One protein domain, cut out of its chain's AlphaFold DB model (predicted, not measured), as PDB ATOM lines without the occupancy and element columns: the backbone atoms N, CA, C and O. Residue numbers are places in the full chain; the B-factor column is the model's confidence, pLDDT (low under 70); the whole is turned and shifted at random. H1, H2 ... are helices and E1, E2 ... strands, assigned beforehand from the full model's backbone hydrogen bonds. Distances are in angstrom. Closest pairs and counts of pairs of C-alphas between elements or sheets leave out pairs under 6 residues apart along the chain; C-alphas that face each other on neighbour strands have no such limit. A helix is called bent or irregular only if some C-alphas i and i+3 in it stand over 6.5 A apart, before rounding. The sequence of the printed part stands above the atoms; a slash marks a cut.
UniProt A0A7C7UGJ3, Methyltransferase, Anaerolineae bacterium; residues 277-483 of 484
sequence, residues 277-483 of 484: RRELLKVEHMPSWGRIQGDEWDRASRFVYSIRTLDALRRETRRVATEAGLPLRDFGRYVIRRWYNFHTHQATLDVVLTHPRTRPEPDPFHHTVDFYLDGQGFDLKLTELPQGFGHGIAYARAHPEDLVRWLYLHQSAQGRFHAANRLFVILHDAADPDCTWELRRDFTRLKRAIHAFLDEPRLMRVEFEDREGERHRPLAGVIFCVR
ATOM      1  N   ARG A 277     -36.077 -20.265 -50.062       87.31
ATOM      2  CA  ARG A 277     -35.020 -20.254 -51.083       87.31
ATOM      3  C   ARG A 277     -35.222 -19.134 -52.099       87.31
ATOM      4  O   ARG A 277     -34.251 -18.472 -52.448       87.31
ATOM      5  N   ARG A 278     -36.464 -18.868 -52.521       87.06
ATOM      6  CA  ARG A 278     -36.793 -17.729 -53.400       87.06
ATOM      7  C   ARG A 278     -36.609 -16.396 -52.685       87.06
ATOM      8  O   ARG A 278     -36.082 -15.454 -53.260       87.06
ATOM      9  N   GLU A 279     -36.979 -16.329 -51.413       90.12
ATOM     10  CA  GLU A 279     -36.852 -15.111 -50.605       90.12
ATOM     11  C   GLU A 279     -35.385 -14.750 -50.324       90.12
ATOM     12  O   GLU A 279     -35.020 -13.577 -50.325       90.12
ATOM     13  N   LEU A 280     -34.513 -15.749 -50.167       92.25
ATOM     14  CA  LEU A 280     -33.064 -15.558 -50.056       92.25
ATOM     15  C   LEU A 280     -32.443 -14.952 -51.329       92.25
ATOM     16  O   LEU A 280     -31.435 -14.248 -51.235       92.25
ATOM     17  N   LEU A 281     -33.035 -15.173 -52.511       90.56
ATOM     18  CA  LEU A 281     -32.591 -14.550 -53.769       90.56
ATOM     19  C   LEU A 281     -32.893 -13.042 -53.818       90.56
ATOM     20  O   LEU A 281     -32.153 -12.305 -54.459       90.56
ATOM     21  N   LYS A 282     -33.900 -12.560 -53.074       91.31
ATOM     22  CA  LYS A 282     -34.251 -11.127 -52.995       91.31
ATOM     23  C   LYS A 282     -33.212 -10.279 -52.233       91.31
ATOM     24  O   LYS A 282     -33.279  -9.054 -52.251       91.31
ATOM     25  N   VAL A 283     -32.260 -10.897 -51.524       92.19
ATOM     26  CA  VAL A 283     -31.165 -10.176 -50.847       92.19
ATOM     27  C   VAL A 283     -30.080  -9.838 -51.868       92.19
ATOM     28  O   VAL A 283     -29.208 -10.651 -52.132       92.19
ATOM     29  N   GLU A 284     -30.128  -8.662 -52.479       89.31
ATOM     30  CA  GLU A 284     -29.175  -8.293 -53.543       89.31
ATOM     31  C   GLU A 284     -27.783  -7.924 -53.016       89.31
ATOM     32  O   GLU A 284     -26.788  -8.181 -53.679       89.31
ATOM     33  N   HIS A 285     -27.709  -7.363 -51.808       89.69
ATOM     34  CA  HIS A 285     -26.465  -6.883 -51.209       89.69
ATOM     35  C   HIS A 285     -26.366  -7.355 -49.758       89.69
ATOM     36  O   HIS A 285     -27.285  -7.126 -48.964       89.69
ATOM     37  N   MET A 286     -25.245  -7.983 -49.391       91.75
ATOM     38  CA  MET A 286     -25.011  -8.411 -48.012       91.75
ATOM     39  C   MET A 286     -24.586  -7.221 -47.142       91.75
ATOM     40  O   MET A 286     -23.517  -6.648 -47.366       91.75
ATOM     41  N   PRO A 287     -25.377  -6.821 -46.129       86.62
ATOM     42  CA  PRO A 287     -24.977  -5.734 -45.251       86.62
ATOM     43  C   PRO A 287     -23.768  -6.120 -44.386       86.62
ATOM     44  O   PRO A 287     -23.634  -7.260 -43.928       86.62
ATOM     45  N   SER A 288     -22.909  -5.139 -44.089       81.12
ATOM     46  CA  SER A 288     -21.845  -5.316 -43.099       81.12
ATOM     47  C   SER A 288     -22.443  -5.630 -41.722       81.12
ATOM     48  O   SER A 288     -23.533  -5.167 -41.383       81.12
ATOM     49  N   TRP A 289     -21.729  -6.424 -40.908       69.06
ATOM     50  CA  TRP A 289     -22.181  -6.767 -39.549       69.06
ATOM     51  C   TRP A 289     -22.433  -5.514 -38.695       69.06
ATOM     52  O   TRP A 289     -23.296  -5.540 -37.822       69.06
ATOM     53  N   GLY A 290     -21.678  -4.431 -38.932       65.56
ATOM     54  CA  GLY A 290     -21.766  -3.150 -38.221       65.56
ATOM     55  C   GLY A 290     -21.308  -3.196 -36.758       65.56
ATOM     56  O   GLY A 290     -20.760  -2.221 -36.256       65.56
ATOM     57  N   ARG A 291     -21.489  -4.334 -36.084       74.69
ATOM     58  CA  ARG A 291     -21.086  -4.617 -34.705       74.69
ATOM     59  C   ARG A 291     -20.813  -6.109 -34.506       74.69
ATOM     60  O   ARG A 291     -21.267  -6.941 -35.288       74.69
ATOM     61  N   ILE A 292     -20.129  -6.444 -33.415       68.19
ATOM     62  CA  ILE A 292     -19.999  -7.829 -32.950       68.19
ATOM     63  C   ILE A 292     -21.370  -8.317 -32.451       68.19
ATOM     64  O   ILE A 292     -22.111  -7.567 -31.804       68.19
ATOM     65  N   GLN A 293     -21.706  -9.566 -32.781       65.50
ATOM     66  CA  GLN A 293     -22.935 -10.234 -32.349       65.50
ATOM     67  C   GLN A 293     -23.012 -10.301 -30.815       65.50
ATOM     68  O   GLN A 293     -22.012 -10.594 -30.164       65.50
ATOM     69  N   GLY A 294     -24.185 -10.031 -30.234       73.25
ATOM     70  CA  GLY A 294     -24.365 -10.021 -28.779       73.25
ATOM     71  C   GLY A 294     -25.798 -10.314 -28.336       73.25
ATOM     72  O   GLY A 294     -26.743 -10.202 -29.120       73.25
ATOM     73  N   ASP A 295     -25.955 -10.671 -27.060       75.50
ATOM     74  CA  ASP A 295     -27.183 -11.265 -26.509       75.50
ATOM     75  C   ASP A 295     -28.433 -10.384 -26.615       75.50
ATOM     76  O   ASP A 295     -29.543 -10.891 -26.775       75.50
ATOM     77  N   GLU A 296     -28.277  -9.064 -26.521       85.06
ATOM     78  CA  GLU A 296     -29.392  -8.116 -26.573       85.06
ATOM     79  C   GLU A 296     -30.106  -8.164 -27.930       85.06
ATOM     80  O   GLU A 296     -31.307  -8.438 -28.003       85.06
ATOM     81  N   TRP A 297     -29.358  -7.963 -29.017       89.38
ATOM     82  CA  TRP A 297     -29.917  -7.978 -30.367       89.38
ATOM     83  C   TRP A 297     -30.259  -9.397 -30.816       89.38
ATOM     84  O   TRP A 297     -31.190  -9.573 -31.600       89.38
ATOM     85  N   ASP A 298     -29.589 -10.422 -30.283       85.75
ATOM     86  CA  ASP A 298     -29.978 -11.818 -30.492       85.75
ATOM     87  C   ASP A 298     -31.365 -12.127 -29.917       85.75
ATOM     88  O   ASP A 298     -32.160 -12.795 -30.585       85.75
ATOM     89  N   ARG A 299     -31.680 -11.617 -28.717       88.56
ATOM     90  CA  ARG A 299     -33.019 -11.732 -28.118       88.56
ATOM     91  C   ARG A 299     -34.057 -10.929 -28.897       88.56
ATOM     92  O   ARG A 299     -35.110 -11.477 -29.213       88.56
ATOM     93  N   ALA A 300     -33.747  -9.677 -29.241       91.31
ATOM     94  CA  ALA A 300     -34.660  -8.811 -29.987       91.31
ATOM     95  C   ALA A 300     -34.979  -9.359 -31.390       91.31
ATOM     96  O   ALA A 300     -36.079  -9.171 -31.890       91.31
ATOM     97  N   SER A 301     -34.047 -10.086 -32.011       92.88
ATOM     98  CA  SER A 301     -34.210 -10.651 -33.356       92.88
ATOM     99  C   SER A 301     -34.636 -12.124 -33.386       92.88
ATOM    100  O   SER A 301     -34.493 -12.769 -34.415       92.88
ATOM    101  N   ARG A 302     -35.186 -12.701 -32.305       91.62
ATOM    102  CA  ARG A 302     -35.613 -14.124 -32.290       91.62
ATOM    103  C   ARG A 302     -36.634 -14.493 -33.373       91.62
ATOM    104  O   ARG A 302     -36.691 -15.648 -33.781       91.62
ATOM    105  N   PHE A 303     -37.400 -13.525 -33.870       90.44
ATOM    106  CA  PHE A 303     -38.359 -13.726 -34.957       90.44
ATOM    107  C   PHE A 303     -37.709 -14.191 -36.277       90.44
ATOM    108  O   PHE A 303     -38.405 -14.740 -37.132       90.44
ATOM    109  N   VAL A 304     -36.384 -14.038 -36.445       93.25
ATOM    110  CA  VAL A 304     -35.659 -14.498 -37.646       93.25
ATOM    111  C   VAL A 304     -35.801 -15.998 -37.893       93.25
ATOM    112  O   VAL A 304     -35.691 -16.419 -39.033       93.25
ATOM    113  N   TYR A 305     -36.048 -16.801 -36.856       88.44
ATOM    114  CA  TYR A 305     -36.146 -18.256 -36.994       88.44
ATOM    115  C   TYR A 305     -37.485 -18.719 -37.583       88.44
ATOM    116  O   TYR A 305     -37.574 -19.810 -38.143       88.44
ATOM    117  N   SER A 306     -38.534 -17.902 -37.458       83.50
ATOM    118  CA  SER A 306     -39.897 -18.243 -37.885       83.50
ATOM    119  C   SER A 306     -40.340 -17.524 -39.158       83.50
ATOM    120  O   SER A 306     -41.219 -18.014 -39.868       83.50
ATOM    121  N   ILE A 307     -39.773 -16.354 -39.451       83.94
ATOM    122  CA  ILE A 307     -40.163 -15.555 -40.612       83.94
ATOM    123  C   ILE A 307     -39.561 -16.144 -41.885       83.94
ATOM    124  O   ILE A 307     -38.353 -16.285 -41.988       83.94
ATOM    125  N   ARG A 308     -40.393 -16.439 -42.891       83.25
ATOM    126  CA  ARG A 308     -39.940 -17.067 -44.145       83.25
ATOM    127  C   ARG A 308     -39.821 -16.119 -45.340       83.25
ATOM    128  O   ARG A 308     -39.288 -16.551 -46.354       83.25
ATOM    129  N   THR A 309     -40.293 -14.873 -45.238       84.62
ATOM    130  CA  THR A 309     -40.232 -13.879 -46.327       84.62
ATOM    131  C   THR A 309     -39.451 -12.635 -45.930       84.62
ATOM    132  O   THR A 309     -39.469 -12.224 -44.765       84.62
ATOM    133  N   LEU A 310     -38.782 -12.015 -46.905       88.00
ATOM    134  CA  LEU A 310     -37.952 -10.836 -46.665       88.00
ATOM    135  C   LEU A 310     -38.795  -9.619 -46.249       88.00
ATOM    136  O   LEU A 310     -38.364  -8.821 -45.417       88.00
ATOM    137  N   ASP A 311     -40.019  -9.491 -46.758       82.38
ATOM    138  CA  ASP A 311     -40.882  -8.360 -46.411       82.38
ATOM    139  C   ASP A 311     -41.547  -8.513 -45.049       82.38
ATOM    140  O   ASP A 311     -41.608  -7.541 -44.293       82.38
ATOM    141  N   ALA A 312     -41.959  -9.727 -44.664       77.38
ATOM    142  CA  ALA A 312     -42.376  -9.968 -43.285       77.38
ATOM    143  C   ALA A 312     -41.217  -9.690 -42.316       77.38
ATOM    144  O   ALA A 312     -41.435  -9.085 -41.267       77.38
ATOM    145  N   LEU A 313     -39.982 -10.038 -42.702       92.44
ATOM    146  CA  LEU A 313     -38.791  -9.737 -41.911       92.44
ATOM    147  C   LEU A 313     -38.609  -8.228 -41.746       92.44
ATOM    148  O   LEU A 313     -38.413  -7.755 -40.628       92.44
ATOM    149  N   ARG A 314     -38.708  -7.460 -42.836       90.88
ATOM    150  CA  ARG A 314     -38.596  -5.993 -42.817       90.88
ATOM    151  C   ARG A 314     -39.686  -5.344 -41.965       90.88
ATOM    152  O   ARG A 314     -39.366  -4.472 -41.157       90.88
ATOM    153  N   ARG A 315     -40.946  -5.771 -42.110       83.94
ATOM    154  CA  ARG A 315     -42.073  -5.257 -41.309       83.94
ATOM    155  C   ARG A 315     -41.857  -5.511 -39.821       83.94
ATOM    156  O   ARG A 315     -41.938  -4.575 -39.030       83.94
ATOM    157  N   GLU A 316     -41.509  -6.741 -39.458       87.81
ATOM    158  CA  GLU A 316     -41.290  -7.103 -38.058       87.81
ATOM    159  C   GLU A 316     -40.056  -6.408 -37.468       87.81
ATOM    160  O   GLU A 316     -40.093  -5.933 -36.336       87.81
ATOM    161  N   THR A 317     -38.992  -6.246 -38.260       93.31
ATOM    162  CA  THR A 317     -37.808  -5.465 -37.868       93.31
ATOM    163  C   THR A 317     -38.189  -4.033 -37.508       93.31
ATOM    164  O   THR A 317     -37.749  -3.542 -36.472       93.31
ATOM    165  N   ARG A 318     -39.004  -3.358 -38.336       92.00
ATOM    166  CA  ARG A 318     -39.465  -1.988 -38.056       92.00
ATOM    167  C   ARG A 318     -40.263  -1.934 -36.758       92.00
ATOM    168  O   ARG A 318     -39.952  -1.110 -35.906       92.00
ATOM    169  N   ARG A 319     -41.221  -2.851 -36.586       92.12
ATOM    170  CA  ARG A 319     -42.052  -2.945 -35.378       92.12
ATOM    171  C   ARG A 319     -41.195  -3.095 -34.118       92.12
ATOM    172  O   ARG A 319     -41.297  -2.277 -33.209       92.12
ATOM    173  N   VAL A 320     -40.304  -4.089 -34.096       91.19
ATOM    174  CA  VAL A 320     -39.441  -4.372 -32.938       91.19
ATOM    175  C   VAL A 320     -38.443  -3.242 -32.687       91.19
ATOM    176  O   VAL A 320     -38.221  -2.882 -31.533       91.19
ATOM    177  N   ALA A 321     -37.859  -2.652 -33.735       93.25
ATOM    178  CA  ALA A 321     -36.939  -1.529 -33.576       93.25
ATOM    179  C   ALA A 321     -37.622  -0.325 -32.921       93.25
ATOM    180  O   ALA A 321     -37.051   0.279 -32.016       93.25
ATOM    181  N   THR A 322     -38.847  -0.002 -33.342       90.62
ATOM    182  CA  THR A 322     -39.632   1.086 -32.754       90.62
ATOM    183  C   THR A 322     -40.012   0.791 -31.304       90.62
ATOM    184  O   THR A 322     -39.815   1.646 -30.449       90.62
ATOM    185  N   GLU A 323     -40.501  -0.415 -31.006       89.31
ATOM    186  CA  GLU A 323     -40.910  -0.799 -29.645       89.31
ATOM    187  C   GLU A 323     -39.743  -0.829 -28.653       89.31
ATOM    188  O   GLU A 323     -39.900  -0.439 -27.498       89.31
ATOM    189  N   ALA A 324     -38.569  -1.279 -29.100       90.25
ATOM    190  CA  ALA A 324     -37.382  -1.411 -28.260       90.25
ATOM    191  C   ALA A 324     -36.445  -0.187 -28.309       90.25
ATOM    192  O   ALA A 324     -35.398  -0.206 -27.668       90.25
ATOM    193  N   GLY A 325     -36.783   0.863 -29.070       92.12
ATOM    194  CA  GLY A 325     -35.940   2.057 -29.220       92.12
ATOM    195  C   GLY A 325     -34.587   1.790 -29.897       92.12
ATOM    196  O   GLY A 325     -33.602   2.461 -29.598       92.12
ATOM    197  N   LEU A 326     -34.515   0.795 -30.786       91.75
ATOM    198  CA  LEU A 326     -33.280   0.399 -31.466       91.75
ATOM    199  C   LEU A 326     -33.038   1.233 -32.738       91.75
ATOM    200  O   LEU A 326     -33.989   1.576 -33.447       91.75
ATOM    201  N   PRO A 327     -31.771   1.505 -33.107       92.94
ATOM    202  CA  PRO A 327     -31.450   2.184 -34.358       92.94
ATOM    203  C   PRO A 327     -31.845   1.307 -35.554       92.94
ATOM    204  O   PRO A 327     -31.168   0.329 -35.876       92.94
ATOM    205  N   LEU A 328     -32.940   1.668 -36.234       92.44
ATOM    206  CA  LEU A 328     -33.565   0.851 -37.281       92.44
ATOM    207  C   LEU A 328     -32.586   0.415 -38.378       92.44
ATOM    208  O   LEU A 328     -32.625  -0.733 -38.816       92.44
ATOM    209  N   ARG A 329     -31.702   1.313 -38.826       91.31
ATOM    210  CA  ARG A 329     -30.752   1.016 -39.906       91.31
ATOM    211  C   ARG A 329     -29.773  -0.089 -39.510       91.31
ATOM    212  O   ARG A 329     -29.575  -1.031 -40.276       91.31
ATOM    213  N   ASP A 330     -29.177   0.012 -38.328       91.06
ATOM    214  CA  ASP A 330     -28.162  -0.938 -37.868       91.06
ATOM    215  C   ASP A 330     -28.796  -2.249 -37.397       91.06
ATOM    216  O   ASP A 330     -28.306  -3.328 -37.738       91.06
ATOM    217  N   PHE A 331     -29.937  -2.173 -36.707       92.81
ATOM    218  CA  PHE A 331     -30.708  -3.358 -36.336       92.81
ATOM    219  C   PHE A 331     -31.220  -4.102 -37.576       92.81
ATOM    220  O   PHE A 331     -31.110  -5.322 -37.648       92.81
ATOM    221  N   GLY A 332     -31.684  -3.386 -38.603       93.44
ATOM    222  CA  GLY A 332     -32.109  -3.985 -39.868       93.44
ATOM    223  C   GLY A 332     -30.985  -4.724 -40.595       93.44
ATOM    224  O   GLY A 332     -31.185  -5.860 -41.025       93.44
ATOM    225  N   ARG A 333     -29.783  -4.137 -40.672       92.69
ATOM    226  CA  ARG A 333     -28.587  -4.802 -41.229       92.69
ATOM    227  C   ARG A 333     -28.268  -6.101 -40.492       92.69
ATOM    228  O   ARG A 333     -28.050  -7.139 -41.116       92.69
ATOM    229  N   TYR A 334     -28.298  -6.044 -39.164       92.50
ATOM    230  CA  TYR A 334     -28.059  -7.190 -38.299       92.50
ATOM    231  C   TYR A 334     -29.096  -8.305 -38.493       92.50
ATOM    232  O   TYR A 334     -28.735  -9.472 -38.667       92.50
ATOM    233  N   VAL A 335     -30.380  -7.946 -38.506       94.38
ATOM    234  CA  VAL A 335     -31.499  -8.880 -38.670       94.38
ATOM    235  C   VAL A 335     -31.448  -9.578 -40.027       94.38
ATOM    236  O   VAL A 335     -31.542 -10.804 -40.064       94.38
ATOM    237  N   ILE A 336     -31.236  -8.835 -41.122       95.06
ATOM    238  CA  ILE A 336     -31.113  -9.411 -42.471       95.06
ATOM    239  C   ILE A 336     -29.996 -10.452 -42.502       95.06
ATOM    240  O   ILE A 336     -30.198 -11.553 -43.011       95.06
ATOM    241  N   ARG A 337     -28.835 -10.144 -41.914       93.12
ATOM    242  CA  ARG A 337     -27.701 -11.069 -41.920       93.12
ATOM    243  C   ARG A 337     -27.947 -12.320 -41.073       93.12
ATOM    244  O   ARG A 337     -27.620 -13.418 -41.520       93.12
ATOM    245  N   ARG A 338     -28.551 -12.193 -39.882       93.50
ATOM    246  CA  ARG A 338     -28.923 -13.361 -39.055       93.50
ATOM    247  C   ARG A 338     -29.953 -14.242 -39.751       93.50
ATOM    248  O   ARG A 338     -29.768 -15.455 -39.796       93.50
ATOM    249  N   TRP A 339     -30.988 -13.630 -40.319       95.38
ATOM    250  CA  TRP A 339     -32.019 -14.322 -41.084       95.38
ATOM    251  C   TRP A 339     -31.426 -15.064 -42.288       95.38
ATOM    252  O   TRP A 339     -31.642 -16.266 -42.436       95.38
ATOM    253  N   TYR A 340     -30.593 -14.388 -43.085       95.38
ATOM    254  CA  TYR A 340     -29.931 -14.980 -44.247       95.38
ATOM    255  C   TYR A 340     -29.039 -16.163 -43.857       95.38
ATOM    256  O   TYR A 340     -29.141 -17.240 -44.443       95.38
ATOM    257  N   ASN A 341     -28.195 -16.006 -42.832       92.81
ATOM    258  CA  ASN A 341     -27.316 -17.077 -42.356       92.81
ATOM    259  C   ASN A 341     -28.102 -18.284 -41.832       92.81
ATOM    260  O   ASN A 341     -27.752 -19.419 -42.148       92.81
ATOM    261  N   PHE A 342     -29.162 -18.049 -41.055       93.56
ATOM    262  CA  PHE A 342     -30.003 -19.119 -40.528       93.56
ATOM    263  C   PHE A 342     -30.698 -19.890 -41.656       93.56
ATOM    264  O   PHE A 342     -30.582 -21.111 -41.730       93.56
ATOM    265  N   HIS A 343     -31.374 -19.198 -42.573       93.88
ATOM    266  CA  HIS A 343     -32.145 -19.881 -43.610       93.88
ATOM    267  C   HIS A 343     -31.284 -20.514 -44.703       93.88
ATOM    268  O   HIS A 343     -31.659 -21.566 -45.212       93.88
ATOM    269  N   THR A 344     -30.120 -19.949 -45.035       95.25
ATOM    270  CA  THR A 344     -29.168 -20.619 -45.943       95.25
ATOM    271  C   THR A 344     -28.575 -21.878 -45.315       95.25
ATOM    272  O   THR A 344     -28.425 -22.889 -45.999       95.25
ATOM    273  N   HIS A 345     -28.312 -21.864 -44.003       94.50
ATOM    274  CA  HIS A 345     -27.919 -23.066 -43.271       94.50
ATOM    275  C   HIS A 345     -29.014 -24.132 -43.310       94.50
ATOM    276  O   HIS A 345     -28.732 -25.271 -43.671       94.50
ATOM    277  N   GLN A 346     -30.259 -23.776 -42.979       92.12
ATOM    278  CA  GLN A 346     -31.391 -24.710 -43.013       92.12
ATOM    279  C   GLN A 346     -31.605 -25.284 -44.421       92.12
ATOM    280  O   GLN A 346     -31.686 -26.495 -44.587       92.12
ATOM    281  N   ALA A 347     -31.575 -24.440 -45.455       92.44
ATOM    282  CA  ALA A 347     -31.703 -24.893 -46.837       92.44
ATOM    283  C   ALA A 347     -30.558 -25.827 -47.271       92.44
ATOM    284  O   ALA A 347     -30.768 -26.716 -48.094       92.44
ATOM    285  N   THR A 348     -29.355 -25.648 -46.724       95.50
ATOM    286  CA  THR A 348     -28.218 -26.538 -46.999       95.50
ATOM    287  C   THR A 348     -28.339 -27.856 -46.241       95.50
ATOM    288  O   THR A 348     -28.041 -28.906 -46.807       95.50
ATOM    289  N   LEU A 349     -28.839 -27.828 -45.005       95.12
ATOM    290  CA  LEU A 349     -29.181 -29.037 -44.260       95.12
ATOM    291  C   LEU A 349     -30.250 -29.847 -45.003       95.12
ATOM    292  O   LEU A 349     -30.062 -31.042 -45.199       95.12
ATOM    293  N   ASP A 350     -31.297 -29.205 -45.531       93.56
ATOM    294  CA  ASP A 350     -32.293 -29.880 -46.373       93.56
ATOM    295  C   ASP A 350     -31.633 -30.607 -47.554       93.56
ATOM    296  O   ASP A 350     -31.990 -31.737 -47.873       93.56
ATOM    297  N   VAL A 351     -30.654 -29.971 -48.213       94.81
ATOM    298  CA  VAL A 351     -29.905 -30.572 -49.326       94.81
ATOM    299  C   VAL A 351     -29.129 -31.809 -48.870       94.81
ATOM    300  O   VAL A 351     -29.196 -32.835 -49.553       94.81
ATOM    301  N   VAL A 352     -28.448 -31.748 -47.722       96.81
ATOM    302  CA  VAL A 352     -27.775 -32.909 -47.113       96.81
ATOM    303  C   VAL A 352     -28.777 -34.036 -46.855       96.81
ATOM    304  O   VAL A 352     -28.511 -35.180 -47.215       96.81
ATOM    305  N   LEU A 353     -29.943 -33.709 -46.295       95.62
ATOM    306  CA  LEU A 353     -31.002 -34.655 -45.925       95.62
ATOM    307  C   LEU A 353     -31.759 -35.254 -47.118       95.62
ATOM    308  O   LEU A 353     -32.473 -36.238 -46.957       95.62
ATOM    309  N   THR A 354     -31.597 -34.703 -48.327       94.88
ATOM    310  CA  THR A 354     -32.125 -35.342 -49.547       94.88
ATOM    311  C   THR A 354     -31.315 -36.561 -49.999       94.88
ATOM    312  O   THR A 354     -31.750 -37.272 -50.904       94.88
ATOM    313  N   HIS A 355     -30.135 -36.794 -49.419       96.81
ATOM    314  CA  HIS A 355     -29.269 -37.904 -49.794       96.81
ATOM    315  C   HIS A 355     -29.655 -39.203 -49.051       96.81
ATOM    316  O   HIS A 355     -29.803 -39.173 -47.834       96.81
ATOM    317  N   PRO A 356     -29.739 -40.378 -49.706       95.56
ATOM    318  CA  PRO A 356     -30.209 -41.617 -49.061       95.56
ATOM    319  C   PRO A 356     -29.380 -42.116 -47.864       95.56
ATOM    320  O   PRO A 356     -29.880 -42.878 -47.043       95.56
ATOM    321  N   ARG A 357     -28.105 -41.715 -47.771       97.00
ATOM    322  CA  ARG A 357     -27.189 -42.088 -46.669       97.00
ATOM    323  C   ARG A 357     -27.342 -41.230 -45.415       97.00
ATOM    324  O   ARG A 357     -26.674 -41.490 -44.412       97.00
ATOM    325  N   THR A 358     -28.160 -40.182 -45.479       97.38
ATOM    326  CA  THR A 358     -28.329 -39.237 -44.381       97.38
ATOM    327  C   THR A 358     -29.710 -39.355 -43.751       97.38
ATOM    328  O   THR A 358     -30.678 -39.798 -44.367       97.38
ATOM    329  N   ARG A 359     -29.802 -38.982 -42.476       95.38
ATOM    330  CA  ARG A 359     -31.068 -38.879 -41.738       95.38
ATOM    331  C   ARG A 359     -31.002 -37.700 -40.764       95.38
ATOM    332  O   ARG A 359     -29.916 -37.436 -40.247       95.38
ATOM    333  N   PRO A 360     -32.114 -37.003 -40.497       94.94
ATOM    334  CA  PRO A 360     -32.119 -35.880 -39.564       94.94
ATOM    335  C   PRO A 360     -31.919 -36.351 -38.121       94.94
ATOM    336  O   PRO A 360     -32.261 -37.486 -37.784       94.94
ATOM    337  N   GLU A 361     -31.393 -35.469 -37.273       93.62
ATOM    338  CA  GLU A 361     -31.499 -35.611 -35.819       93.62
ATOM    339  C   GLU A 361     -32.968 -35.430 -35.380       93.62
ATOM    340  O   GLU A 361     -33.576 -34.412 -35.723       93.62
ATOM    341  N   PRO A 362     -33.580 -36.415 -34.688       84.06
ATOM    342  CA  PRO A 362     -34.967 -36.311 -34.237       84.06
ATOM    343  C   PRO A 362     -35.240 -35.173 -33.251       84.06
ATOM    344  O   PRO A 362     -36.359 -34.656 -33.249       84.06
ATOM    345  N   ASP A 363     -34.269 -34.806 -32.408       84.44
ATOM    346  CA  ASP A 363     -34.403 -33.670 -31.494       84.44
ATOM    347  C   ASP A 363     -33.965 -32.358 -32.176       84.44
ATOM    348  O   ASP A 363     -32.768 -32.102 -32.324       84.44
ATOM    349  N   PRO A 364     -34.901 -31.460 -32.540       70.44
ATOM    350  CA  PRO A 364     -34.556 -30.190 -33.178       70.44
ATOM    351  C   PRO A 364     -33.777 -29.236 -32.256       70.44
ATOM    352  O   PRO A 364     -33.302 -28.200 -32.721       70.44
ATOM    353  N   PHE A 365     -33.671 -29.539 -30.957       73.31
ATOM    354  CA  PHE A 365     -32.901 -28.767 -29.983       73.31
ATOM    355  C   PHE A 365     -31.538 -29.386 -29.666       73.31
ATOM    356  O   PHE A 365     -30.807 -28.832 -28.839       73.31
ATOM    357  N   HIS A 366     -31.167 -30.487 -30.325       83.06
ATOM    358  CA  HIS A 366     -29.890 -31.135 -30.089       83.06
ATOM    359  C   HIS A 366     -28.727 -30.186 -30.411       83.06
ATOM    360  O   HIS A 366     -28.584 -29.667 -31.514       83.06
ATOM    361  N   HIS A 367     -27.864 -29.941 -29.427       79.94
ATOM    362  CA  HIS A 367     -26.894 -28.845 -29.507       79.94
ATOM    363  C   HIS A 367     -25.651 -29.136 -30.360       79.94
ATOM    364  O   HIS A 367     -24.855 -28.226 -30.591       79.94
ATOM    365  N   THR A 368     -25.429 -30.387 -30.773       86.19
ATOM    366  CA  THR A 368     -24.142 -30.821 -31.354       86.19
ATOM    367  C   THR A 368     -24.248 -31.728 -32.581       86.19
ATOM    368  O   THR A 368     -23.218 -32.147 -33.105       86.19
ATOM    369  N   VAL A 369     -25.464 -32.048 -33.032       91.94
ATOM    370  CA  VAL A 369     -25.719 -32.947 -34.170       91.94
ATOM    371  C   VAL A 369     -26.928 -32.411 -34.923       91.94
ATOM    372  O   VAL A 369     -27.977 -32.235 -34.317       91.94
ATOM    373  N   ASP A 370     -26.768 -32.184 -36.225       92.38
ATOM    374  CA  ASP A 370     -27.849 -31.772 -37.128       92.38
ATOM    375  C   ASP A 370     -28.409 -32.969 -37.917       92.38
ATOM    376  O   ASP A 370     -29.601 -33.047 -38.223       92.38
ATOM    377  N   PHE A 371     -27.538 -33.911 -38.288       96.44
ATOM    378  CA  PHE A 371     -27.889 -35.088 -39.080       96.44
ATOM    379  C   PHE A 371     -26.920 -36.243 -38.812       96.44
ATOM    380  O   PHE A 371     -25.831 -36.060 -38.271       96.44
ATOM    381  N   TYR A 372     -27.297 -37.442 -39.246       97.44
ATOM    382  CA  TYR A 372     -26.424 -38.608 -39.259       97.44
ATOM    383  C   TYR A 372     -26.060 -38.988 -40.690       97.44
ATOM    384  O   TYR A 372     -26.940 -39.015 -41.544       97.44
ATOM    385  N   LEU A 373     -24.800 -39.356 -40.920       97.31
ATOM    386  CA  LEU A 373     -24.294 -39.985 -42.142       97.31
ATOM    387  C   LEU A 373     -23.853 -41.409 -41.805       97.31
ATOM    388  O   LEU A 373     -22.972 -41.593 -40.966       97.31
ATOM    389  N   ASP A 374     -24.499 -42.411 -42.407       95.25
ATOM    390  CA  ASP A 374     -24.248 -43.838 -42.135       95.25
ATOM    391  C   ASP A 374     -24.212 -44.177 -40.627       95.25
ATOM    392  O   ASP A 374     -23.386 -44.950 -40.143       95.25
ATOM    393  N   GLY A 375     -25.103 -43.545 -39.856       94.00
ATOM    394  CA  GLY A 375     -25.228 -43.747 -38.410       94.00
ATOM    395  C   GLY A 375     -24.310 -42.892 -37.531       94.00
ATOM    396  O   GLY A 375     -24.502 -42.886 -36.318       94.00
ATOM    397  N   GLN A 376     -23.377 -42.122 -38.097       95.88
ATOM    398  CA  GLN A 376     -22.511 -41.202 -37.351       95.88
ATOM    399  C   GLN A 376     -23.099 -39.789 -37.352       95.88
ATOM    400  O   GLN A 376     -23.427 -39.274 -38.416       95.88
ATOM    401  N   GLY A 377     -23.249 -39.172 -36.176       96.19
ATOM    402  CA  GLY A 377     -23.802 -37.818 -36.042       96.19
ATOM    403  C   GLY A 377     -22.793 -36.741 -36.435       96.19
ATOM    404  O   GLY A 377     -21.620 -36.858 -36.076       96.19
ATOM    405  N   PHE A 378     -23.254 -35.710 -37.145       96.88
ATOM    406  CA  PHE A 378     -22.477 -34.554 -37.586       96.88
ATOM    407  C   PHE A 378     -23.236 -33.240 -37.373       96.88
ATOM    408  O   PHE A 378     -24.444 -33.151 -37.581       96.88
ATOM    409  N   ASP A 379     -22.482 -32.207 -37.018       94.69
ATOM    410  CA  ASP A 379     -22.876 -30.798 -37.034       94.69
ATOM    411  C   ASP A 379     -22.472 -30.173 -38.383       94.69
ATOM    412  O   ASP A 379     -21.320 -30.292 -38.823       94.69
ATOM    413  N   LEU A 380     -23.418 -29.544 -39.079       95.50
ATOM    414  CA  LEU A 380     -23.188 -28.918 -40.375       95.50
ATOM    415  C   LEU A 380     -22.639 -27.505 -40.167       95.50
ATOM    416  O   LEU A 380     -23.181 -26.697 -39.417       95.50
ATOM    417  N   LYS A 381     -21.559 -27.161 -40.869       94.38
ATOM    418  CA  LYS A 381     -20.963 -25.826 -40.782       94.38
ATOM    419  C   LYS A 381     -20.762 -25.224 -42.158       94.38
ATOM    420  O   LYS A 381     -19.958 -25.705 -42.946       94.38
ATOM    421  N   LEU A 382     -21.464 -24.123 -42.421       94.12
ATOM    422  CA  LEU A 382     -21.271 -23.306 -43.619       94.12
ATOM    423  C   LEU A 382     -20.358 -22.130 -43.301       94.12
ATOM    424  O   LEU A 382     -20.757 -21.203 -42.584       94.12
ATOM    425  N   THR A 383     -19.166 -22.130 -43.886       92.62
ATOM    426  CA  THR A 383     -18.175 -21.074 -43.681       92.62
ATOM    427  C   THR A 383     -17.520 -20.679 -44.991       92.62
ATOM    428  O   THR A 383     -17.352 -21.492 -45.892       92.62
ATOM    429  N   GLU A 384     -17.140 -19.414 -45.088       92.88
ATOM    430  CA  GLU A 384     -16.221 -18.959 -46.128       92.88
ATOM    431  C   GLU A 384     -14.816 -19.485 -45.814       92.88
ATOM    432  O   GLU A 384     -14.531 -19.821 -44.655       92.88
ATOM    433  N   LEU A 385     -13.942 -19.564 -46.824       92.56
ATOM    434  CA  LEU A 385     -12.522 -19.833 -46.596       92.56
ATOM    435  C   LEU A 385     -11.942 -18.710 -45.711       92.56
ATOM    436  O   LEU A 385     -11.912 -17.557 -46.147       92.56
ATOM    437  N   PRO A 386     -11.498 -19.000 -44.474       90.56
ATOM    438  CA  PRO A 386     -11.112 -17.944 -43.548       90.56
ATOM    439  C   PRO A 386      -9.862 -17.207 -44.028       90.56
ATOM    440  O   PRO A 386      -8.822 -17.827 -44.238       90.56
ATOM    441  N   GLN A 387      -9.917 -15.875 -44.106       87.12
ATOM    442  CA  GLN A 387      -8.740 -15.061 -44.450       87.12
ATOM    443  C   GLN A 387      -7.572 -15.297 -43.472       87.12
ATOM    444  O   GLN A 387      -6.414 -15.342 -43.875       87.12
ATOM    445  N   GLY A 388      -7.878 -15.526 -42.189       88.94
ATOM    446  CA  GLY A 388      -6.888 -15.823 -41.148       88.94
ATOM    447  C   GLY A 388      -6.237 -17.210 -41.232       88.94
ATOM    448  O   GLY A 388      -5.321 -17.477 -40.459       88.94
ATOM    449  N   PHE A 389      -6.676 -18.090 -42.144       92.81
ATOM    450  CA  PHE A 389      -6.037 -19.394 -42.359       92.81
ATOM    451  C   PHE A 389      -4.636 -19.259 -42.978       92.81
ATOM    452  O   PHE A 389      -3.807 -20.148 -42.819       92.81
ATOM    453  N   GLY A 390      -4.350 -18.148 -43.668       90.56
ATOM    454  CA  GLY A 390      -3.027 -17.870 -44.244       90.56
ATOM    455  C   GLY A 390      -2.696 -18.653 -45.519       90.56
ATOM    456  O   GLY A 390      -1.634 -18.444 -46.101       90.56
ATOM    457  N   HIS A 391      -3.607 -19.508 -45.994       93.06
ATOM    458  CA  HIS A 391      -3.441 -20.302 -47.209       93.06
ATOM    459  C   HIS A 391      -4.655 -20.187 -48.142       93.06
ATOM    460  O   HIS A 391      -5.797 -20.073 -47.698       93.06
ATOM    461  N   GLY A 392      -4.402 -20.246 -49.453       92.06
ATOM    462  CA  GLY A 392      -5.443 -20.196 -50.483       92.06
ATOM    463  C   GLY A 392      -6.166 -21.530 -50.706       92.06
ATOM    464  O   GLY A 392      -5.789 -22.575 -50.171       92.06
ATOM    465  N   ILE A 393      -7.186 -21.507 -51.571       92.50
ATOM    466  CA  ILE A 393      -8.057 -22.661 -51.849       92.50
ATOM    467  C   ILE A 393      -7.305 -23.898 -52.369       92.50
ATOM    468  O   ILE A 393      -7.664 -25.024 -52.029       92.50
ATOM    469  N   ALA A 394      -6.239 -23.706 -53.154       93.94
ATOM    470  CA  ALA A 394      -5.428 -24.804 -53.683       93.94
ATOM    471  C   ALA A 394      -4.723 -25.586 -52.560       93.94
ATOM    472  O   ALA A 394      -4.785 -26.813 -52.534       93.94
ATOM    473  N   TYR A 395      -4.130 -24.873 -51.596       96.31
ATOM    474  CA  TYR A 395      -3.513 -25.489 -50.422       96.31
ATOM    475  C   TYR A 395      -4.570 -26.171 -49.551       96.31
ATOM    476  O   TYR A 395      -4.395 -27.323 -49.178       96.31
ATOM    477  N   ALA A 396      -5.699 -25.503 -49.291       95.50
ATOM    478  CA  ALA A 396      -6.785 -26.073 -48.497       95.50
ATOM    479  C   ALA A 396      -7.316 -27.400 -49.072       95.50
ATOM    480  O   ALA A 396      -7.620 -28.318 -48.317       95.50
ATOM    481  N   ARG A 397      -7.405 -27.525 -50.405       94.56
ATOM    482  CA  ARG A 397      -7.799 -28.773 -51.080       94.56
ATOM    483  C   ARG A 397      -6.739 -29.872 -50.968       94.56
ATOM    484  O   ARG A 397      -7.107 -31.036 -50.843       94.56
ATOM    485  N   ALA A 398      -5.456 -29.513 -51.027       96.44
ATOM    486  CA  ALA A 398      -4.344 -30.457 -50.897       96.44
ATOM    487  C   ALA A 398      -4.119 -30.916 -49.443       96.44
ATOM    488  O   ALA A 398      -3.747 -32.064 -49.215       96.44
ATOM    489  N   HIS A 399      -4.400 -30.040 -48.474       96.25
ATOM    490  CA  HIS A 399      -4.171 -30.237 -47.040       96.25
ATOM    491  C   HIS A 399      -5.439 -29.921 -46.217       96.25
ATOM    492  O   HIS A 399      -5.442 -29.008 -45.386       96.25
ATOM    493  N   PRO A 400      -6.552 -30.648 -46.428       95.62
ATOM    494  CA  PRO A 400      -7.828 -30.330 -45.780       95.62
ATOM    495  C   PRO A 400      -7.790 -30.501 -44.254       95.62
ATOM    496  O   PRO A 400      -8.524 -29.816 -43.544       95.62
ATOM    497  N   GLU A 401      -6.912 -31.361 -43.737       95.25
ATOM    498  CA  GLU A 401      -6.709 -31.565 -42.298       95.25
ATOM    499  C   GLU A 401      -6.200 -30.308 -41.578       95.25
ATOM    500  O   GLU A 401      -6.646 -30.018 -40.466       95.25
ATOM    501  N   ASP A 402      -5.338 -29.521 -42.228       95.62
ATOM    502  CA  ASP A 402      -4.822 -28.267 -41.677       95.62
ATOM    503  C   ASP A 402      -5.931 -27.225 -41.570       95.62
ATOM    504  O   ASP A 402      -6.062 -26.556 -40.541       95.62
ATOM    505  N   LEU A 403      -6.779 -27.132 -42.601       96.00
ATOM    506  CA  LEU A 403      -7.936 -26.241 -42.594       96.00
ATOM    507  C   LEU A 403      -8.926 -26.635 -41.495       96.00
ATOM    508  O   LEU A 403      -9.371 -25.781 -40.731       96.00
ATOM    509  N   VAL A 404      -9.263 -27.920 -41.384       95.12
ATOM    510  CA  VAL A 404     -10.187 -28.402 -40.348       95.12
ATOM    511  C   VAL A 404      -9.638 -28.129 -38.954       95.12
ATOM    512  O   VAL A 404     -10.367 -27.609 -38.107       95.12
ATOM    513  N   ARG A 405      -8.356 -28.429 -38.715       94.00
ATOM    514  CA  ARG A 405      -7.696 -28.141 -37.436       94.00
ATOM    515  C   ARG A 405      -7.783 -26.652 -37.113       94.00
ATOM    516  O   ARG A 405      -8.175 -26.288 -36.006       94.00
ATOM    517  N   TRP A 406      -7.497 -25.790 -38.089       94.44
ATOM    518  CA  TRP A 406      -7.613 -24.345 -37.922       94.44
ATOM    519  C   TRP A 406      -9.047 -23.922 -37.566       94.44
ATOM    520  O   TRP A 406      -9.233 -23.156 -36.620       94.44
ATOM    521  N   LEU A 407     -10.063 -24.461 -38.249       93.44
ATOM    522  CA  LEU A 407     -11.480 -24.158 -37.997       93.44
ATOM    523  C   LEU A 407     -11.937 -24.582 -36.591       93.44
ATOM    524  O   LEU A 407     -12.695 -23.853 -35.950       93.44
ATOM    525  N   TYR A 408     -11.463 -25.723 -36.083       91.88
ATOM    526  CA  TYR A 408     -11.729 -26.154 -34.706       91.88
ATOM    527  C   TYR A 408     -11.018 -25.295 -33.649       91.88
ATOM    528  O   TYR A 408     -11.550 -25.127 -32.553       91.88
ATOM    529  N   LEU A 409      -9.855 -24.718 -33.959       89.69
ATOM    530  CA  LEU A 409      -9.129 -23.836 -33.036       89.69
ATOM    531  C   LEU A 409      -9.689 -22.401 -33.009       89.69
ATOM    532  O   LEU A 409      -9.593 -21.717 -31.990       89.69
ATOM    533  N   HIS A 410     -10.309 -21.951 -34.106       88.00
ATOM    534  CA  HIS A 410     -10.755 -20.559 -34.298       88.00
ATOM    535  C   HIS A 410     -12.282 -20.369 -34.276       88.00
ATOM    536  O   HIS A 410     -12.801 -19.341 -34.711       88.00
ATOM    537  N   GLN A 411     -13.023 -21.336 -33.742       78.44
ATOM    538  CA  GLN A 411     -14.462 -21.208 -33.491       78.44
ATOM    539  C   GLN A 411     -14.773 -20.190 -32.375       78.44
ATOM    540  O   GLN A 411     -13.940 -19.882 -31.522       78.44
ATOM    541  N   SER A 412     -15.995 -19.645 -32.394       63.81
ATOM    542  CA  SER A 412     -16.423 -18.579 -31.478       63.81
ATOM    543  C   SER A 412     -16.324 -18.996 -30.003       63.81
ATOM    544  O   SER A 412     -16.889 -20.007 -29.591       63.81
ATOM    545  N   ALA A 413     -15.631 -18.177 -29.205       53.34
ATOM    546  CA  ALA A 413     -15.245 -18.458 -27.819       53.34
ATOM    547  C   ALA A 413     -16.344 -18.207 -26.762       53.34
ATOM    548  O   ALA A 413     -16.117 -18.422 -25.574       53.34
ATOM    549  N   GLN A 414     -17.534 -17.740 -27.151       49.53
ATOM    550  CA  GLN A 414     -18.633 -17.457 -26.216       49.53
ATOM    551  C   GLN A 414     -19.501 -18.704 -25.988       49.53
ATOM    552  O   GLN A 414     -20.526 -18.871 -26.644       49.53
ATOM    553  N   GLY A 415     -19.075 -19.602 -25.092       48.03
ATOM    554  CA  GLY A 415     -19.907 -20.682 -24.523       48.03
ATOM    555  C   GLY A 415     -20.469 -21.728 -25.501       48.03
ATOM    556  O   GLY A 415     -21.329 -22.513 -25.118       48.03
ATOM    557  N   ARG A 416     -20.015 -21.736 -26.761       56.53
ATOM    558  CA  ARG A 416     -20.482 -22.627 -27.845       56.53
ATOM    559  C   ARG A 416     -19.372 -23.522 -28.403       56.53
ATOM    560  O   ARG A 416     -19.514 -24.065 -29.496       56.53
ATOM    561  N   PHE A 417     -18.249 -23.643 -27.696       68.69
ATOM    562  CA  PHE A 417     -17.204 -24.574 -28.098       68.69
ATOM    563  C   PHE A 417     -17.697 -26.007 -27.874       68.69
ATOM    564  O   PHE A 417     -18.133 -26.357 -26.782       68.69
ATOM    565  N   HIS A 418     -17.634 -26.826 -28.918       76.38
ATOM    566  CA  HIS A 418     -17.821 -28.266 -28.818       76.38
ATOM    567  C   HIS A 418     -16.920 -28.959 -29.840       76.38
ATOM    568  O   HIS A 418     -16.680 -28.444 -30.938       76.38
ATOM    569  N   ALA A 419     -16.443 -30.145 -29.482       83.06
ATOM    570  CA  ALA A 419     -15.591 -30.980 -30.320       83.06
ATOM    571  C   ALA A 419     -16.379 -32.096 -31.023       83.06
ATOM    572  O   ALA A 419     -15.869 -33.190 -31.238       83.06
ATOM    573  N   ALA A 420     -17.646 -31.835 -31.358       90.12
ATOM    574  CA  ALA A 420     -18.453 -32.803 -32.092       90.12
ATOM    575  C   ALA A 420     -17.911 -33.004 -33.513       90.12
ATOM    576  O   ALA A 420     -17.178 -32.160 -34.048       90.12
ATOM    577  N   ASN A 421     -18.302 -34.114 -34.134       96.06
ATOM    578  CA  ASN A 421     -17.992 -34.355 -35.534       96.06
ATOM    579  C   ASN A 421     -18.637 -33.274 -36.404       96.06
ATOM    580  O   ASN A 421     -19.785 -32.895 -36.169       96.06
ATOM    581  N   ARG A 422     -17.920 -32.791 -37.420       95.62
ATOM    582  CA  ARG A 422     -18.411 -31.700 -38.272       95.62
ATOM    583  C   ARG A 422     -18.286 -31.990 -39.746       95.62
ATOM    584  O   ARG A 422     -17.277 -32.515 -40.208       95.62
ATOM    585  N   LEU A 423     -19.295 -31.573 -40.495       97.31
ATOM    586  CA  LEU A 423     -19.215 -31.485 -41.942       97.31
ATOM    587  C   LEU A 423     -19.092 -30.010 -42.328       97.31
ATOM    588  O   LEU A 423     -20.047 -29.243 -42.205       97.31
ATOM    589  N   PHE A 424     -17.907 -29.607 -42.779       97.31
ATOM    590  CA  PHE A 424     -17.645 -28.240 -43.214       97.31
ATOM    591  C   PHE A 424     -17.940 -28.091 -44.703       97.31
ATOM    592  O   PHE A 424     -17.336 -28.764 -45.533       97.31
ATOM    593  N   VAL A 425     -18.823 -27.159 -45.047       97.75
ATOM    594  CA  VAL A 425     -19.009 -26.673 -46.413       97.75
ATOM    595  C   VAL A 425     -18.253 -25.353 -46.535       97.75
ATOM    596  O   VAL A 425     -18.677 -24.329 -45.993       97.75
ATOM    597  N   ILE A 426     -17.114 -25.406 -47.222       97.06
ATOM    598  CA  ILE A 426     -16.226 -24.275 -47.479       97.06
ATOM    599  C   ILE A 426     -16.689 -23.573 -48.749       97.06
ATOM    600  O   ILE A 426     -16.654 -24.153 -49.836       97.06
ATOM    601  N   LEU A 427     -17.120 -22.328 -48.594       96.06
ATOM    602  CA  LEU A 427     -17.540 -21.452 -49.678       96.06
ATOM    603  C   LEU A 427     -16.364 -20.572 -50.091       96.06
ATOM    604  O   LEU A 427     -15.705 -19.974 -49.239       96.06
ATOM    605  N   HIS A 428     -16.099 -20.489 -51.389       94.56
ATOM    606  CA  HIS A 428     -15.073 -19.592 -51.907       94.56
ATOM    607  C   HIS A 428     -15.401 -19.173 -53.335       94.56
ATOM    608  O   HIS A 428     -15.622 -20.020 -54.200       94.56
ATOM    609  N   ASP A 429     -15.425 -17.872 -53.573       93.06
ATOM    610  CA  ASP A 429     -15.395 -17.314 -54.915       93.06
ATOM    611  C   ASP A 429     -13.965 -16.881 -55.244       93.06
ATOM    612  O   ASP A 429     -13.385 -16.052 -54.540       93.06
ATOM    613  N   ALA A 430     -13.381 -17.501 -56.269       87.50
ATOM    614  CA  ALA A 430     -12.023 -17.214 -56.706       87.50
ATOM    615  C   ALA A 430     -11.931 -15.925 -57.541       87.50
ATOM    616  O   ALA A 430     -10.878 -15.288 -57.545       87.50
ATOM    617  N   ALA A 431     -13.012 -15.547 -58.228       87.25
ATOM    618  CA  ALA A 431     -13.068 -14.368 -59.083       87.25
ATOM    619  C   ALA A 431     -13.395 -13.102 -58.278       87.25
ATOM    620  O   ALA A 431     -12.774 -12.063 -58.494       87.25
ATOM    621  N   ASP A 432     -14.333 -13.203 -57.335       88.75
ATOM    622  CA  ASP A 432     -14.741 -12.097 -56.466       88.75
ATOM    623  C   ASP A 432     -14.990 -12.572 -55.021       88.75
ATOM    624  O   ASP A 432     -16.114 -12.949 -54.662       88.75
ATOM    625  N   PRO A 433     -13.954 -12.550 -54.158       85.75
ATOM    626  CA  PRO A 433     -14.075 -12.973 -52.768       85.75
ATOM    627  C   PRO A 433     -15.183 -12.252 -51.985       85.75
ATOM    628  O   PRO A 433     -15.792 -12.881 -51.113       85.75
ATOM    629  N   ASP A 434     -15.494 -10.992 -52.310       85.56
ATOM    630  CA  ASP A 434     -16.532 -10.209 -51.629       85.56
ATOM    631  C   ASP A 434     -17.948 -10.708 -51.964       85.56
ATOM    632  O   ASP A 434     -18.879 -10.523 -51.175       85.56
ATOM    633  N   CYS A 435     -18.115 -11.430 -53.076       89.56
ATOM    634  CA  CYS A 435     -19.367 -12.074 -53.479       89.56
ATOM    635  C   CYS A 435     -19.521 -13.521 -52.976       89.56
ATOM    636  O   CYS A 435     -20.532 -14.169 -53.263       89.56
ATOM    637  N   THR A 436     -18.596 -14.039 -52.156       91.94
ATOM    638  CA  THR A 436     -18.665 -15.423 -51.632       91.94
ATOM    639  C   THR A 436     -19.982 -15.721 -50.895       91.94
ATOM    640  O   THR A 436     -20.483 -16.849 -50.931       91.94
ATOM    641  N   TRP A 437     -20.607 -14.724 -50.260       92.19
ATOM    642  CA  TRP A 437     -21.887 -14.885 -49.554       92.19
ATOM    643  C   TRP A 437     -23.042 -15.346 -50.464       92.19
ATOM    644  O   TRP A 437     -23.999 -15.959 -49.973       92.19
ATOM    645  N   GLU A 438     -22.967 -15.097 -51.775       94.56
ATOM    646  CA  GLU A 438     -23.948 -15.559 -52.762       94.56
ATOM    647  C   GLU A 438     -23.939 -17.083 -52.906       94.56
ATOM    648  O   GLU A 438     -24.977 -17.695 -53.158       94.56
ATOM    649  N   LEU A 439     -22.795 -17.732 -52.667       94.50
ATOM    650  CA  LEU A 439     -22.688 -19.190 -52.737       94.50
ATOM    651  C   LEU A 439     -23.548 -19.894 -51.684       94.50
ATOM    652  O   LEU A 439     -23.946 -21.037 -51.889       94.50
ATOM    653  N   ARG A 440     -23.913 -19.204 -50.591       94.44
ATOM    654  CA  ARG A 440     -24.852 -19.717 -49.576       94.44
ATOM    655  C   ARG A 440     -26.263 -19.958 -50.126       94.44
ATOM    656  O   ARG A 440     -27.029 -20.697 -49.511       94.44
ATOM    657  N   ARG A 441     -26.611 -19.331 -51.252       93.69
ATOM    658  CA  ARG A 441     -27.911 -19.462 -51.931       93.69
ATOM    659  C   ARG A 441     -27.804 -20.031 -53.352       93.69
ATOM    660  O   ARG A 441     -28.819 -20.140 -54.032       93.69
ATOM    661  N   ASP A 442     -26.614 -20.446 -53.794       94.31
ATOM    662  CA  ASP A 442     -26.438 -21.245 -55.015       94.31
ATOM    663  C   ASP A 442     -26.769 -22.718 -54.708       94.31
ATOM    664  O   ASP A 442     -25.898 -23.582 -54.566       94.31
ATOM    665  N   PHE A 443     -28.065 -23.005 -54.542       92.31
ATOM    666  CA  PHE A 443     -28.550 -24.323 -54.117       92.31
ATOM    667  C   PHE A 443     -28.188 -25.440 -55.101       92.31
ATOM    668  O   PHE A 443     -28.009 -26.587 -54.691       92.31
ATOM    669  N   THR A 444     -28.049 -25.116 -56.388       93.25
ATOM    670  CA  THR A 444     -27.635 -26.069 -57.422       93.25
ATOM    671  C   THR A 444     -26.182 -26.486 -57.216       93.25
ATOM    672  O   THR A 444     -25.882 -27.683 -57.186       93.25
ATOM    673  N   ARG A 445     -25.274 -25.520 -57.018       94.94
ATOM    674  CA  ARG A 445     -23.860 -25.812 -56.756       94.94
ATOM    675  C   ARG A 445     -23.660 -26.506 -55.417       94.94
ATOM    676  O   ARG A 445     -22.918 -27.486 -55.371       94.94
ATOM    677  N   LEU A 446     -24.355 -26.048 -54.372       96.19
ATOM    678  CA  LEU A 446     -24.347 -26.688 -53.057       96.19
ATOM    679  C   LEU A 446     -24.781 -28.150 -53.168       96.19
ATOM    680  O   LEU A 446     -24.049 -29.027 -52.723       96.19
ATOM    681  N   LYS A 447     -25.911 -28.431 -53.830       96.31
ATOM    682  CA  LYS A 447     -26.387 -29.805 -54.042       96.31
ATOM    683  C   LYS A 447     -25.356 -30.665 -54.756       96.31
ATOM    684  O   LYS A 447     -25.063 -31.754 -54.280       96.31
ATOM    685  N   ARG A 448     -24.774 -30.171 -55.851       96.81
ATOM    686  CA  ARG A 448     -23.751 -30.907 -56.603       96.81
ATOM    687  C   ARG A 448     -22.527 -31.231 -55.741       96.81
ATOM    688  O   ARG A 448     -22.087 -32.373 -55.738       96.81
ATOM    689  N   ALA A 449     -21.988 -30.249 -55.019       96.88
ATOM    690  CA  ALA A 449     -20.798 -30.438 -54.188       96.88
ATOM    691  C   ALA A 449     -21.067 -31.360 -52.986       96.88
ATOM    692  O   ALA A 449     -20.246 -32.215 -52.666       96.88
ATOM    693  N   ILE A 450     -22.228 -31.205 -52.344       97.69
ATOM    694  CA  ILE A 450     -22.627 -32.011 -51.188       97.69
ATOM    695  C   ILE A 450     -22.890 -33.456 -51.600       97.69
ATOM    696  O   ILE A 450     -22.350 -34.357 -50.972       97.69
ATOM    697  N   HIS A 451     -23.674 -33.693 -52.656       97.56
ATOM    698  CA  HIS A 451     -23.978 -35.058 -53.103       97.56
ATOM    699  C   HIS A 451     -22.712 -35.778 -53.573       97.56
ATOM    700  O   HIS A 451     -22.472 -36.884 -53.112       97.56
ATOM    701  N   ALA A 452     -21.824 -35.106 -54.317       97.25
ATOM    702  CA  ALA A 452     -20.537 -35.689 -54.707       97.25
ATOM    703  C   ALA A 452     -19.679 -36.135 -53.505       97.25
ATOM    704  O   ALA A 452     -18.995 -37.152 -53.578       97.25
ATOM    705  N   PHE A 453     -19.715 -35.398 -52.387       97.69
ATOM    706  CA  PHE A 453     -19.050 -35.830 -51.155       97.69
ATOM    707  C   PHE A 453     -19.789 -36.984 -50.466       97.69
ATOM    708  O   PHE A 453     -19.148 -37.888 -49.946       97.69
ATOM    709  N   LEU A 454     -21.124 -36.956 -50.417       97.38
ATOM    710  CA  LEU A 454     -21.921 -37.981 -49.731       97.38
ATOM    711  C   LEU A 454     -21.948 -39.326 -50.481       97.38
ATOM    712  O   LEU A 454     -22.112 -40.368 -49.841       97.38
ATOM    713  N   ASP A 455     -21.747 -39.317 -51.798       97.31
ATOM    714  CA  ASP A 455     -21.564 -40.520 -52.615       97.31
ATOM    715  C   ASP A 455     -20.293 -41.278 -52.189       97.31
ATOM    716  O   ASP A 455     -20.340 -42.483 -51.927       97.31
ATOM    717  N   GLU A 456     -19.179 -40.562 -51.987       96.06
ATOM    718  CA  GLU A 456     -17.897 -41.115 -51.519       96.06
ATOM    719  C   GLU A 456     -17.291 -40.302 -50.349       96.06
ATOM    720  O   GLU A 456     -16.329 -39.545 -50.538       96.06
ATOM    721  N   PRO A 457     -17.809 -40.454 -49.109       94.62
ATOM    722  CA  PRO A 457     -17.395 -39.635 -47.975       94.62
ATOM    723  C   PRO A 457     -15.926 -39.838 -47.611       94.62
ATOM    724  O   PRO A 457     -15.515 -40.904 -47.150       94.62
ATOM    725  N   ARG A 458     -15.134 -38.772 -47.743       94.12
ATOM    726  CA  ARG A 458     -13.746 -38.719 -47.263       94.12
ATOM    727  C   ARG A 458     -13.704 -38.034 -45.905       94.12
ATOM    728  O   ARG A 458     -13.507 -36.823 -45.809       94.12
ATOM    729  N   LEU A 459     -13.944 -38.822 -44.861       96.44
ATOM    730  CA  LEU A 459     -13.859 -38.369 -43.476       96.44
ATOM    731  C   LEU A 459     -12.422 -38.482 -42.962       96.44
ATOM    732  O   LEU A 459     -11.721 -39.451 -43.248       96.44
ATOM    733  N   MET A 460     -12.003 -37.508 -42.165       95.81
ATOM    734  CA  MET A 460     -10.694 -37.468 -41.519       95.81
ATOM    735  C   MET A 460     -10.856 -37.351 -40.008       95.81
ATOM    736  O   MET A 460     -11.770 -36.684 -39.523       95.81
ATOM    737  N   ARG A 461      -9.966 -37.998 -39.255       95.75
ATOM    738  CA  ARG A 461      -9.884 -37.816 -37.806       95.75
ATOM    739  C   ARG A 461      -8.867 -36.720 -37.527       95.75
ATOM    740  O   ARG A 461      -7.709 -36.867 -37.902       95.75
ATOM    741  N   VAL A 462      -9.301 -35.635 -36.897       93.62
ATOM    742  CA  VAL A 462      -8.436 -34.480 -36.624       93.62
ATOM    743  C   VAL A 462      -8.163 -34.401 -35.137       93.62
ATOM    744  O   VAL A 462      -9.094 -34.418 -34.340       93.62
ATOM    745  N   GLU A 463      -6.886 -34.320 -34.771       93.62
ATOM    746  CA  GLU A 463      -6.469 -34.091 -33.389       93.62
ATOM    747  C   GLU A 463      -6.144 -32.613 -33.181       93.62
ATOM    748  O   GLU A 463      -5.430 -32.003 -33.988       93.62
ATOM    749  N   PHE A 464      -6.671 -32.043 -32.100       90.50
ATOM    750  CA  PHE A 464      -6.349 -30.689 -31.662       90.50
ATOM    751  C   PHE A 464      -6.501 -30.565 -30.142       90.50
ATOM    752  O   PHE A 464      -7.179 -31.373 -29.506       90.50
ATOM    753  N   GLU A 465      -5.845 -29.559 -29.574       89.69
ATOM    754  CA  GLU A 465      -5.918 -29.210 -28.155       89.69
ATOM    755  C   GLU A 465      -6.695 -27.899 -28.026       89.69
ATOM    756  O   GLU A 465      -6.455 -26.962 -28.795       89.69
ATOM    757  N   ASP A 466      -7.683 -27.853 -27.137       85.31
ATOM    758  CA  ASP A 466      -8.462 -26.638 -26.915       85.31
ATOM    759  C   ASP A 466      -7.733 -25.632 -26.007       85.31
ATOM    760  O   ASP A 466      -6.578 -25.812 -25.623       85.31
ATOM    761  N   ARG A 467      -8.398 -24.516 -25.683       82.06
ATOM    762  CA  ARG A 467      -7.803 -23.456 -24.852       82.06
ATOM    763  C   ARG A 467      -7.582 -23.875 -23.396       82.06
ATOM    764  O   ARG A 467      -6.854 -23.181 -22.693       82.06
ATOM    765  N   GLU A 468      -8.222 -24.952 -22.954       83.38
ATOM    766  CA  GLU A 468      -8.125 -25.502 -21.601       83.38
ATOM    767  C   GLU A 468      -7.094 -26.644 -21.523       83.38
ATOM    768  O   GLU A 468      -6.808 -27.143 -20.436       83.38
ATOM    769  N   GLY A 469      -6.477 -27.014 -22.653       83.75
ATOM    770  CA  GLY A 469      -5.496 -28.095 -22.735       83.75
ATOM    771  C   GLY A 469      -6.121 -29.478 -22.942       83.75
ATOM    772  O   GLY A 469      -5.412 -30.486 -22.878       83.75
ATOM    773  N   GLU A 470      -7.435 -29.566 -23.180       88.25
ATOM    774  CA  GLU A 470      -8.107 -30.839 -23.439       88.25
ATOM    775  C   GLU A 470      -7.887 -31.272 -24.893       88.25
ATOM    776  O   GLU A 470      -8.000 -30.488 -25.841       88.25
ATOM    777  N   ARG A 471      -7.554 -32.553 -25.079       91.25
ATOM    778  CA  ARG A 471      -7.294 -33.135 -26.398       91.25
ATOM    779  C   ARG A 471      -8.554 -33.740 -26.989       91.25
ATOM    780  O   ARG A 471      -9.118 -34.685 -26.445       91.25
ATOM    781  N   HIS A 472      -8.897 -33.282 -28.184       92.62
ATOM    782  CA  HIS A 472     -10.085 -33.694 -28.921       92.62
ATOM    783  C   HIS A 472      -9.714 -34.461 -30.191       92.62
ATOM    784  O   HIS A 472      -8.689 -34.184 -30.817       92.62
ATOM    785  N   ARG A 473     -10.545 -35.441 -30.577       94.31
ATOM    786  CA  ARG A 473     -10.318 -36.303 -31.759       94.31
ATOM    787  C   ARG A 473     -11.578 -36.551 -32.613       94.31
ATOM    788  O   ARG A 473     -11.913 -37.725 -32.849       94.31
ATOM    789  N   PRO A 474     -12.305 -35.504 -33.057       95.25
ATOM    790  CA  PRO A 474     -13.508 -35.669 -33.868       95.25
ATOM    791  C   PRO A 474     -13.227 -36.236 -35.258       95.25
ATOM    792  O   PRO A 474     -12.117 -36.153 -35.791       95.25
ATOM    793  N   LEU A 475     -14.286 -36.764 -35.867       96.94
ATOM    794  CA  LEU A 475     -14.356 -36.989 -37.303       96.94
ATOM    795  C   LEU A 475     -14.857 -35.730 -38.006       96.94
ATOM    796  O   LEU A 475     -15.813 -35.092 -37.568       96.94
ATOM    797  N   ALA A 476     -14.236 -35.396 -39.126       97.12
ATOM    798  CA  ALA A 476     -14.605 -34.245 -39.923       97.12
ATOM    799  C   ALA A 476     -14.681 -34.586 -41.410       97.12
ATOM    800  O   ALA A 476     -13.914 -35.405 -41.914       97.12
ATOM    801  N   GLY A 477     -15.594 -33.928 -42.115       97.00
ATOM    802  CA  GLY A 477     -15.639 -33.890 -43.573       97.00
ATOM    803  C   GLY A 477     -15.463 -32.460 -44.072       97.00
ATOM    804  O   GLY A 477     -15.865 -31.513 -43.395       97.00
ATOM    805  N   VAL A 478     -14.884 -32.303 -45.263       97.50
ATOM    806  CA  VAL A 478     -14.720 -30.998 -45.917       97.50
ATOM    807  C   VAL A 478     -15.265 -31.069 -47.334       97.50
ATOM    808  O   VAL A 478     -14.840 -31.898 -48.135       97.50
ATOM    809  N   ILE A 479     -16.189 -30.168 -47.639       97.69
ATOM    810  CA  ILE A 479     -16.822 -30.006 -48.943       97.69
ATOM    811  C   ILE A 479     -16.431 -28.632 -49.466       97.69
ATOM    812  O   ILE A 479     -16.755 -27.618 -48.854       97.69
ATOM    813  N   PHE A 480     -15.763 -28.582 -50.613       96.25
ATOM    814  CA  PHE A 480     -15.399 -27.323 -51.257       96.25
ATOM    815  C   PHE A 480     -16.458 -26.933 -52.290       96.25
ATOM    816  O   PHE A 480     -16.532 -27.519 -53.370       96.25
ATOM    817  N   CYS A 481     -17.262 -25.920 -51.977       96.06
ATOM    818  CA  CYS A 481     -18.211 -25.306 -52.898       96.06
ATOM    819  C   CYS A 481     -17.585 -24.017 -53.449       96.06
ATOM    820  O   CYS A 481     -17.627 -22.968 -52.807       96.06
ATOM    821  N   VAL A 482     -16.950 -24.123 -54.618       92.88
ATOM    822  CA  VAL A 482     -16.138 -23.043 -55.200       92.88
ATOM    823  C   VAL A 482     -16.769 -22.527 -56.492       92.88
ATOM    824  O   VAL A 482     -17.274 -23.326 -57.292       92.88
ATOM    825  N   ARG A 483     -16.760 -21.206 -56.687       91.75
ATOM    826  CA  ARG A 483     -16.956 -20.540 -57.987       91.75
ATOM    827  C   ARG A 483     -15.567 -20.160 -58.496       91.75
ATOM    828  O   ARG A 483     -14.822 -19.514 -57.768       91.75
TER     829      ARG A 483
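Overview. This is residues 277 to 483 of the 484 residues of the protein "Methyltransferase" of Anaerolineae bacterium (UniProt A0A7C7UGJ3). A curled five-strand sheet makes one lobe, and the long helix H5 runs out from it into a smaller helical lobe, where H3 and H4 pack on H5 and H2 lies close by. In the sheet lobe, the last part of H5 and H8 cover one side of the sheet, with H9 at the sheet's level beside the strands, while H7 crosses the other side with H6 near it. The printed part has 207 residues, with nine named helices and five named strands in the order H1 H2 H3 H4 H5 E1 E2 E3 H6 H7 E4 H8 H9 E5. The mixed sheet has the order E1 E2 E3 E4 E5, antiparallel from E1 to E3 and parallel from E3 to E5. The class is mixed, helices and strands; the whole is compact, with a radius of gyration of the C-alphas of 17.7 A and spans of 49 by 40 by 38 A.

Along the chain. Find C-alpha 277 at (-35.020, -20.254, -51.083), where H1 begins; it covers residues 277 to 281. Next come H2, residues 295 to 300, H3, residues 302 to 305, and H4, residues 310 to 324, 20.7 A long. From C-alpha 328 at (-33.565, 0.851, -37.281), H5 runs 36.6 A to residue 353. Then read E1, residues 358 to 360, E2, residues 371 to 373, and E3, residues 376 to 384, 24.7 A long. H6, residues 393 to 398, and H7, residues 400 to 409, precede E4, residues 422 to 429, 22.2 A long. H8, residues 433 to 441, is irregular, with C-alphas 434 and 437 7.4 A apart. H9, residues 443 to 455, is 17.7 A long, and E5, residues 475 to 483, runs 26.6 A to C-alpha 483 at (-16.956, -20.540, -57.987).

Arrangement. Start at H5, the hub, which touches five helices. H4 and H5 form a hairpin at a steep tilt of 44 degrees, opposite ways, closest at the C-alphas of Ala 321 and Leu 328, 5.5 A. H3 touches residues 335 to 343 of H5, closest at Val 304 and Trp 339, C-alphas 5.0 A apart. H1 touches it at Leu 280 and Tyr 340, C-alphas 6.6 A apart. H9 touches residues 347 to 352 of H5 at a steep tilt of 39 degrees, the same way, closest at the C-alphas of Val 351 and Lys 447, 5.9 A. The sheet is strongly twisted. E1, E2 and E3 form a meander, each strand the antiparallel neighbour of the one before; look for N 359 and O 372 at 3.0 A and N 376 and O 373 at 2.9 A. E3 and E4 are parallel, with N 425 and O 381 at 2.8 A, and so are E4 and E5, with N 424 and O 477 at 2.9 A. Two strand-helix-strand units, parallel neighbour strands with helices between, follow: E3, H6 H7, E4 has a right-handed crossover and E4, H8 H9, E5 a left-handed one. In three layers, helices on both faces of a sheet, H5, H8 and H9 are on one face and H7 is on the other; H6 only grazes the sheet. H5 lies over E3 at a height over the sheet of 10.8 A, and H8 over E4 at 6.0 A. Every O i to N i+4 pair is within hydrogen-bond range in H2, H4, H5, H6, H7 and H9; H1 has 0 of 1 and H8 0 of 5, with 1 of 2 and 5 of 6 O i to N i+3 pairs within range, and H3 is too short for an i+4 pair.

Size, cuts and confidence. The two farthest C-alphas, those of Gly 325 and Glu 456, are 51.8 A apart. The printed part has no cut. The links H1 to H2, H7 to E4 and H9 to E5 are long. In the last, residues 460 to 461 pair antiparallel with residues 475 to 476 of E5. The mean pLDDT of the printed part is 90.2; look for values under 70 at residues 289 to 290, 292 to 293 and 412 to 417 of this model.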